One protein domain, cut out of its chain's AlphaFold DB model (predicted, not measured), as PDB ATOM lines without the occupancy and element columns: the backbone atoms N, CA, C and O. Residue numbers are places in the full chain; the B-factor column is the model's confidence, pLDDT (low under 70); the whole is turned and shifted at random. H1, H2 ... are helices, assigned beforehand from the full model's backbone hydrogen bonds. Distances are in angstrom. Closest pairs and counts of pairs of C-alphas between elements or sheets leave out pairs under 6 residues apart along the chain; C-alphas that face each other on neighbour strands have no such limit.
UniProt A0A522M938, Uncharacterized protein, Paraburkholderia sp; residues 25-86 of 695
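What this domain is: This is residues 25 to 86 of the 695 residues of an uncharacterized protein of Paraburkholderia sp (UniProt A0A522M938). Four helices make a thin, open frame: H1, the longest by residues, stands at one end of the long axis and H3 at the other, with the short H2 and H4 between them. The last part of H4 meets the later part of H1 nearly at a right angle, as an L, H2 sits close to both within that corner, and residues 59 to 64, at the H3 end, stick out from the rest. The printed part has 62 residues with four named helices in the order H1, H2, H3, H4 and no named strand, and its class is all helix. It is compact, with a radius of gyration of the C-alphas of 11.9 A, and only just flat, with spans of 34 by 24 by 13 A.

Where its parts are: H1 is residues 25 to 39, begins with C-alpha 25 at (171.586, 152.978, 100.078) and is 21.0 A long from first to last C-alpha. H2 is residues 46 to 52 and is 9.7 A long. H3 is residues 60 to 71, begins with C-alpha 60 at (146.083, 158.269, 86.663) and is 16.8 A long. H4 is residues 78 to 86, is 12.4 A long and ends with C-alpha 86 at (165.120, 141.122, 89.016).

How they stand to each other: H1 touches H4 with residues 33 to 37 alone. The closest C-alphas of the two, those of Ala 37 and Val 85, are 5.3 A apart, and their lines are about perpendicular at 89 degrees. H1 and H2 are close but not clearly touching, with the closest C-alphas, those of Ala 30 and Leu 49, 6.5 A apart; they stand at a steep tilt of 67 degrees, opposite ways. H2 and H4 are close but not clearly touching, about perpendicular at 86 degrees, with the closest C-alphas, those of Ala 48 and Glu 78, 6.9 A apart. H3 touches no helix. It is close to H4 but not clearly touching it, with the closest C-alphas, those of Glu 66 and Glu 78, 7.2 A apart, and the two are only just about perpendicular, at 71 degrees. H3 is apart from H1 and from H2. In H1, H2, H3 and H4 every O i to N i+4 pair of the backbone is within hydrogen-bond range.

The domain as a whole: The two C-alphas farthest apart, those of Ser 25 and Pro 73, are 36.3 A apart, while the first and last printed C-alphas are 17.5 A apart. The printed part has no cut. The links from H1 to H2, H2 to H3 and H3 to H4 are short, with 6, 7 and 6 residues. The mean pLDDT of the printed part is 92.4, and no printed residue is under 70.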
ATOM      1  N   SER A  25     171.855 154.394 100.347       93.88
ATOM      2  CA  SER A  25     171.586 152.978 100.078       93.88
ATOM      3  C   SER A  25     170.526 152.766  98.984       93.88
ATOM      4  O   SER A  25     170.668 151.880  98.140       93.88
ATOM      5  N   VAL A  26     169.488 153.612  98.938       94.06
ATOM      6  CA  VAL A  26     168.412 153.544  97.935       94.06
ATOM      7  C   VAL A  26     168.909 154.027  96.577       94.06
ATOM      8  O   VAL A  26     168.532 153.453  95.555       94.06
ATOM      9  N   ILE A  27     169.758 155.060  96.552       95.50
ATOM     10  CA  ILE A  27     170.385 155.546  95.316       95.50
ATOM     11  C   ILE A  27     171.336 154.490  94.757       95.50
ATOM     12  O   ILE A  27     171.232 154.159  93.580       95.50
ATOM     13  N   THR A  28     172.189 153.903  95.597       94.44
ATOM     14  CA  THR A  28     173.111 152.826  95.208       94.44
ATOM     15  C   THR A  28     172.359 151.617  94.655       94.44
ATOM     16  O   THR A  28     172.699 151.116  93.586       94.44
ATOM     17  N   TYR A  29     171.274 151.194  95.314       94.00
ATOM     18  CA  TYR A  29     170.410 150.128  94.802       94.00
ATOM     19  C   TYR A  29     169.767 150.488  93.452       94.00
ATOM     20  O   TYR A  29     169.712 149.657  92.549       94.00
ATOM     21  N   ALA A  30     169.291 151.725  93.287       95.31
ATOM     22  CA  ALA A  30     168.694 152.170  92.031       95.31
ATOM     23  C   ALA A  30     169.711 152.238  90.880       95.31
ATOM     24  O   ALA A  30     169.334 151.929  89.755       95.31
ATOM     25  N   VAL A  31     170.967 152.611  91.149       95.12
ATOM     26  CA  VAL A  31     172.057 152.557  90.160       95.12
ATOM     27  C   VAL A  31     172.312 151.111  89.741       95.12
ATOM     28  O   VAL A  31     172.164 150.813  88.565       95.12
ATOM     29  N   GLY A  32     172.509 150.189  90.692       92.94
ATOM     30  CA  GLY A  32     172.714 148.772  90.360       92.94
ATOM     31  C   GLY A  32     171.540 148.141  89.596       92.94
ATOM     32  O   GLY A  32     171.741 147.288  88.737       92.94
ATOM     33  N   MET A  33     170.303 148.590  89.846       94.88
ATOM     34  CA  MET A  33     169.135 148.189  89.051       94.88
ATOM     35  C   MET A  33     169.158 148.741  87.619       94.88
ATOM     36  O   MET A  33     168.579 148.108  86.744       94.88
ATOM     37  N   LEU A  34     169.744 149.917  87.372       94.50
ATOM     38  CA  LEU A  34     169.921 150.445  86.013       94.50
ATOM     39  C   LEU A  34     171.033 149.698  85.290       94.50
ATOM     40  O   LEU A  34     170.807 149.272  84.166       94.50
ATOM     41  N   ASP A  35     172.153 149.441  85.960       91.31
ATOM     42  CA  ASP A  35     173.277 148.704  85.377       91.31
ATOM     43  C   ASP A  35     172.849 147.276  84.996       91.31
ATOM     44  O   ASP A  35     173.092 146.805  83.886       91.31
ATOM     45  N   ALA A  36     172.095 146.604  85.873       91.81
ATOM     46  CA  ALA A  36     171.502 145.302  85.574       91.81
ATOM     47  C   ALA A  36     170.407 145.365  84.501       91.81
ATOM     48  O   ALA A  36     170.181 144.388  83.785       91.81
ATOM     49  N   ALA A  37     169.697 146.491  84.388       94.06
ATOM     50  CA  ALA A  37     168.722 146.687  83.326       94.06
ATOM     51  C   ALA A  37     169.407 146.825  81.967       94.06
ATOM     52  O   ALA A  37     168.935 146.220  81.005       94.06
ATOM     53  N   ASP A  38     170.515 147.557  81.905       89.75
ATOM     54  CA  ASP A  38     171.322 147.713  80.700       89.75
ATOM     55  C   ASP A  38     171.949 146.369  80.293       89.75
ATOM     56  O   ASP A  38     171.773 145.957  79.147       89.75
ATOM     57  N   ALA A  39     172.522 145.611  81.239       87.31
ATOM     58  CA  ALA A  39     173.041 144.256  80.997       87.31
ATOM     59  C   ALA A  39     171.967 143.262  80.509       87.31
ATOM     60  O   ALA A  39     172.235 142.396  79.683       87.31
ATOM     61  N   ALA A  40     170.720 143.402  80.974       89.19
ATOM     62  CA  ALA A  40     169.596 142.573  80.535       89.19
ATOM     63  C   ALA A  40     168.901 143.086  79.253       89.19
ATOM     64  O   ALA A  40     167.834 142.564  78.880       89.19
ATOM     65  N   GLU A  41     169.434 144.139  78.621       90.69
ATOM     66  CA  GLU A  41     168.847 144.853  77.480       90.69
ATOM     67  C   GLU A  41     167.391 145.295  77.739       90.69
ATOM     68  O   GLU A  41     166.472 145.145  76.920       90.69
ATOM     69  N   VAL A  42     167.127 145.804  78.941       93.38
ATOM     70  CA  VAL A  42     165.810 146.267  79.376       93.38
ATOM     71  C   VAL A  42     165.844 147.759  79.645       93.38
ATOM     72  O   VAL A  42     166.365 148.226  80.643       93.38
ATOM     73  N   ASN A  43     165.130 148.533  78.830       92.56
ATOM     74  CA  ASN A  43     164.988 149.960  79.105       92.56
ATOM     75  C   ASN A  43     164.112 150.206  80.352       92.56
ATOM     76  O   ASN A  43     162.873 150.110  80.290       92.56
ATOM     77  N   VAL A  44     164.752 150.570  81.466       95.00
ATOM     78  CA  VAL A  44     164.116 151.002  82.713       95.00
ATOM     79  C   VAL A  44     164.409 152.483  82.950       95.00
ATOM     80  O   VAL A  44     165.543 152.919  83.062       95.00
ATOM     81  N   SER A  45     163.358 153.299  83.049       94.69
ATOM     82  CA  SER A  45     163.530 154.735  83.309       94.69
ATOM     83  C   SER A  45     163.774 155.024  84.799       94.69
ATOM     84  O   SER A  45     163.109 154.390  85.624       94.69
ATOM     85  N   PRO A  46     164.520 156.084  85.167       94.94
ATOM     86  CA  PRO A  46     164.647 156.548  86.557       94.94
ATOM     87  C   PRO A  46     163.301 156.748  87.272       94.94
ATOM     88  O   PRO A  46     163.126 156.381  88.429       94.94
ATOM     89  N   ALA A  47     162.296 157.253  86.550       94.56
ATOM     90  CA  ALA A  47     160.941 157.428  87.072       94.56
ATOM     91  C   ALA A  47     160.244 156.101  87.423       94.56
ATOM     92  O   ALA A  47     159.355 156.077  88.274       94.56
ATOM     93  N   ALA A  48     160.581 155.022  86.715       95.50
ATOM     94  CA  ALA A  48     160.054 153.692  86.991       95.50
ATOM     95  C   ALA A  48     160.674 153.118  88.261       95.50
ATOM     96  O   ALA A  48     159.943 152.629  89.118       95.50
ATOM     97  N   LEU A  49     161.989 153.278  88.425       95.38
ATOM     98  CA  LEU A  49     162.676 152.881  89.649       95.38
ATOM     99  C   LEU A  49     162.181 153.656  90.860       95.38
ATOM    100  O   LEU A  49     161.856 153.039  91.862       95.38
ATOM    101  N   GLU A  50     161.991 154.969  90.746       95.00
ATOM    102  CA  GLU A  50     161.415 155.794  91.816       95.00
ATOM    103  C   GLU A  50     160.051 155.264  92.301       95.00
ATOM    104  O   GLU A  50     159.753 155.253  93.497       95.00
ATOM    105  N   ARG A  51     159.199 154.796  91.377       94.81
ATOM    106  CA  ARG A  51     157.920 154.153  91.724       94.81
ATOM    107  C   ARG A  51     158.123 152.776  92.336       94.81
ATOM    108  O   ARG A  51     157.423 152.427  93.283       94.81
ATOM    109  N   TYR A  52     159.055 152.010  91.792       94.81
ATOM    110  CA  TYR A  52     159.378 150.668  92.253       94.81
ATOM    111  C   TYR A  52     159.918 150.660  93.690       94.81
ATOM    112  O   TYR A  52     159.452 149.868  94.505       94.81
ATOM    113  N   VAL A  53     160.784 151.615  94.045       93.44
ATOM    114  CA  VAL A  53     161.286 151.802  95.420       93.44
ATOM    115  C   VAL A  53     160.273 152.504  96.340       93.44
ATOM    116  O   VAL A  53     160.549 152.748  97.510       93.44
ATOM    117  N   GLY A  54     159.075 152.825  95.837       93.06
ATOM    118  CA  GLY A  54     157.969 153.376  96.624       93.06
ATOM    119  C   GLY A  54     158.045 154.880  96.910       93.06
ATOM    120  O   GLY A  54     157.221 155.388  97.674       93.06
ATOM    121  N   LEU A  55     158.978 155.605  96.287       91.50
ATOM    122  CA  LEU A  55     159.136 157.054  96.455       91.50
ATOM    123  C   LEU A  55     158.079 157.840  95.662       91.50
ATOM    124  O   LEU A  55     157.563 158.853  96.139       91.50
ATOM    125  N   ALA A  56     157.651 157.316  94.509       92.94
ATOM    126  CA  ALA A  56     156.588 157.897  93.690       92.94
ATOM    127  C   ALA A  56     155.362 156.984  93.555       92.94
ATOM    128  O   ALA A  56     155.442 155.761  93.582       92.94
ATOM    129  N   GLN A  57     154.194 157.596  93.345       92.75
ATOM    130  CA  GLN A  57     152.961 156.883  92.994       92.75
ATOM    131  C   GLN A  57     152.642 157.103  91.509       92.75
ATOM    132  O   GLN A  57     152.839 158.213  91.006       92.75
ATOM    133  N   PRO A  58     152.130 156.095  90.783       92.50
ATOM    134  CA  PRO A  58     151.795 156.259  89.376       92.50
ATOM    135  C   PRO A  58     150.606 157.217  89.200       92.50
ATOM    136  O   PRO A  58     149.553 157.075  89.837       92.50
ATOM    137  N   SER A  59     150.745 158.182  88.286       93.81
ATOM    138  CA  SER A  59     149.645 159.081  87.918       93.81
ATOM    139  C   SER A  59     148.470 158.302  87.306       93.81
ATOM    140  O   SER A  59     148.620 157.162  86.858       93.81
ATOM    141  N   ARG A  60     147.271 158.902  87.275       93.69
ATOM    142  CA  ARG A  60     146.083 158.269  86.663       93.69
ATOM    143  C   ARG A  60     146.317 157.937  85.185       93.69
ATOM    144  O   ARG A  60     146.053 156.814  84.773       93.69
ATOM    145  N   THR A  61     146.900 158.869  84.428       90.69
ATOM    146  CA  THR A  61     147.272 158.669  83.019       90.69
ATOM    147  C   THR A  61     148.253 157.513  82.853       90.69
ATOM    148  O   THR A  61     148.087 156.683  81.969       90.69
ATOM    149  N   ARG A  62     149.252 157.400  83.739       91.88
ATOM    150  CA  ARG A  62     150.227 156.304  83.681       91.88
ATOM    151  C   ARG A  62     149.586 154.949  83.976       91.88
ATOM    152  O   ARG A  62     149.885 153.992  83.275       91.88
ATOM    153  N   ARG A  63     148.684 154.873  84.961       93.31
ATOM    154  CA  ARG A  63     147.910 153.650  85.241       93.31
ATOM    155  C   ARG A  63     147.075 153.219  84.038       93.31
ATOM    156  O   ARG A  63     147.045 152.033  83.736       93.31
ATOM    157  N   ALA A  64     146.464 154.173  83.334       89.06
ATOM    158  CA  ALA A  64     145.753 153.894  82.089       89.06
ATOM    159  C   ALA A  64     146.702 153.361  80.997       89.06
ATOM    160  O   ALA A  64     146.421 152.317  80.424       89.06
ATOM    161  N   ILE A  65     147.861 153.999  80.779       88.31
ATOM    162  CA  ILE A  65     148.870 153.541  79.802       88.31
ATOM    163  C   ILE A  65     149.356 152.118  80.111       88.31
ATOM    164  O   ILE A  65     149.469 151.300  79.204       88.31
ATOM    165  N   GLU A  66     149.651 151.803  81.374       92.56
ATOM    166  CA  GLU A  66     150.099 150.460  81.766       92.56
ATOM    167  C   GLU A  66     148.982 149.415  81.616       92.56
ATOM    168  O   GLU A  66     149.255 148.295  81.189       92.56
ATOM    169  N   ALA A  67     147.720 149.780  81.873       90.25
ATOM    170  CA  ALA A  67     146.577 148.914  81.582       90.25
ATOM    171  C   ALA A  67     146.428 148.647  80.073       90.25
ATOM    172  O   ALA A  67     146.207 147.505  79.678       90.25
ATOM    173  N   THR A  68     146.619 149.667  79.227       84.19
ATOM    174  CA  THR A  68     146.622 149.514  77.765       84.19
ATOM    175  C   THR A  68     147.780 148.640  77.288       84.19
ATOM    176  O   THR A  68     147.558 147.733  76.495       84.19
ATOM    177  N   ARG A  69     149.003 148.850  77.796       87.88
ATOM    178  CA  ARG A  69     150.164 148.001  77.467       87.88
ATOM    179  C   ARG A  69     149.923 146.547  77.839       87.88
ATOM    180  O   ARG A  69     150.191 145.675  77.032       87.88
ATOM    181  N   LYS A  70     149.342 146.299  79.015       91.75
ATOM    182  CA  LYS A  70     148.973 144.951  79.459       91.75
ATOM    183  C   LYS A  70     147.962 144.271  78.524       91.75
ATOM    184  O   LYS A  70     147.965 143.049  78.433       91.75
ATOM    185  N   ALA A  71     147.098 145.042  77.865       86.81
ATOM    186  CA  ALA A  71     146.098 144.525  76.934       86.81
ATOM    187  C   ALA A  71     146.636 144.297  75.508       86.81
ATOM    188  O   ALA A  71     146.007 143.569  74.743       86.81
ATOM    189  N   LEU A  72     147.766 144.908  75.138       80.00
ATOM    190  CA  LEU A  72     148.340 144.805  73.796       80.00
ATOM    191  C   LEU A  72     149.464 143.754  73.759       80.00
ATOM    192  O   LEU A  72     150.425 143.865  74.523       80.00
ATOM    193  N   PRO A  73     149.396 142.751  72.863       86.06
ATOM    194  CA  PRO A  73     150.463 141.766  72.729       86.06
ATOM    195  C   PRO A  73     151.777 142.445  72.311       86.06
ATOM    196  O   PRO A  73     151.786 143.363  71.493       86.06
ATOM    197  N   GLY A  74     152.892 142.008  72.897       84.75
ATOM    198  CA  GLY A  74     154.240 142.504  72.586       84.75
ATOM    199  C   GLY A  74     154.701 143.740  73.372       84.75
ATOM    200  O   GLY A  74     155.902 143.994  73.438       84.75
ATOM    201  N   LEU A  75     153.806 144.486  74.036       85.31
ATOM    202  CA  LEU A  75     154.204 145.639  74.854       85.31
ATOM    203  C   LEU A  75     154.437 145.242  76.315       85.31
ATOM    204  O   LEU A  75     153.503 145.005  77.077       85.31
ATOM    205  N   LYS A  76     155.704 145.245  76.741       91.81
ATOM    206  CA  LYS A  76     156.061 144.987  78.141       91.81
ATOM    207  C   LYS A  76     155.626 146.152  79.037       91.81
ATOM    208  O   LYS A  76     155.977 147.316  78.810       91.81
ATOM    209  N   THR A  77     154.886 145.834  80.093       95.25
ATOM    210  CA  THR A  77     154.581 146.773  81.178       95.25
ATOM    211  C   THR A  77     155.852 147.158  81.934       95.25
ATOM    212  O   THR A  77     156.891 146.503  81.853       95.25
ATOM    213  N   GLU A  78     155.790 148.247  82.686       94.38
ATOM    214  CA  GLU A  78     156.867 148.651  83.590       94.38
ATOM    215  C   GLU A  78     157.194 147.572  84.628       94.38
ATOM    216  O   GLU A  78     158.366 147.277  84.833       94.38
ATOM    217  N   GLY A  79     156.172 146.928  85.201       95.12
ATOM    218  CA  GLY A  79     156.363 145.827  86.148       95.12
ATOM    219  C   GLY A  79     157.037 144.609  85.516       95.12
ATOM    220  O   GLY A  79     157.949 144.056  86.110       95.12
ATOM    221  N   GLN A  80     156.657 144.233  84.289       95.94
ATOM    222  CA  GLN A  80     157.311 143.132  83.565       95.94
ATOM    223  C   GLN A  80     158.768 143.440  83.214       95.94
ATOM    224  O   GLN A  80     159.602 142.544  83.241       95.94
ATOM    225  N   ARG A  81     159.080 144.696  82.869       96.00
ATOM    226  CA  ARG A  81     160.464 145.112  82.617       96.00
ATOM    227  C   ARG A  81     161.307 144.988  83.878       96.00
ATOM    228  O   ARG A  81     162.350 144.361  83.819       96.00
ATOM    229  N   ILE A  82     160.827 145.506  85.007       96.00
ATOM    230  CA  ILE A  82     161.545 145.394  86.282       96.00
ATOM    231  C   ILE A  82     161.677 143.934  86.722       96.00
ATOM    232  O   ILE A  82     162.756 143.545  87.137       96.00
ATOM    233  N   ALA A  83     160.635 143.115  86.553       95.31
ATOM    234  CA  ALA A  83     160.706 141.688  86.863       95.31
ATOM    235  C   ALA A  83     161.789 140.966  86.043       95.31
ATOM    236  O   ALA A  83     162.496 140.134  86.594       95.31
ATOM    237  N   LYS A  84     161.974 141.321  84.761       95.50
ATOM    238  CA  LYS A  84     163.081 140.790  83.943       95.50
ATOM    239  C   LYS A  84     164.455 141.213  84.489       95.50
ATOM    240  O   LYS A  84     165.393 140.429  84.436       95.50
ATOM    241  N   VAL A  85     164.581 142.433  85.016       95.56
ATOM    242  CA  VAL A  85     165.824 142.890  85.669       95.56
ATOM    243  C   VAL A  85     166.069 142.132  86.975       95.56
ATOM    244  O   VAL A  85     167.182 141.689  87.221       95.56
ATOM    245  N   GLU A  86     165.032 141.933  87.793       95.06
ATOM    246  CA  GLU A  86     165.120 141.122  89.016       95.06
ATOM    247  C   GLU A  86     165.495 139.666  88.710       95.06
ATOM    248  O   GLU A  86     166.318 139.098  89.416       95.06
TER     249      GLU A  86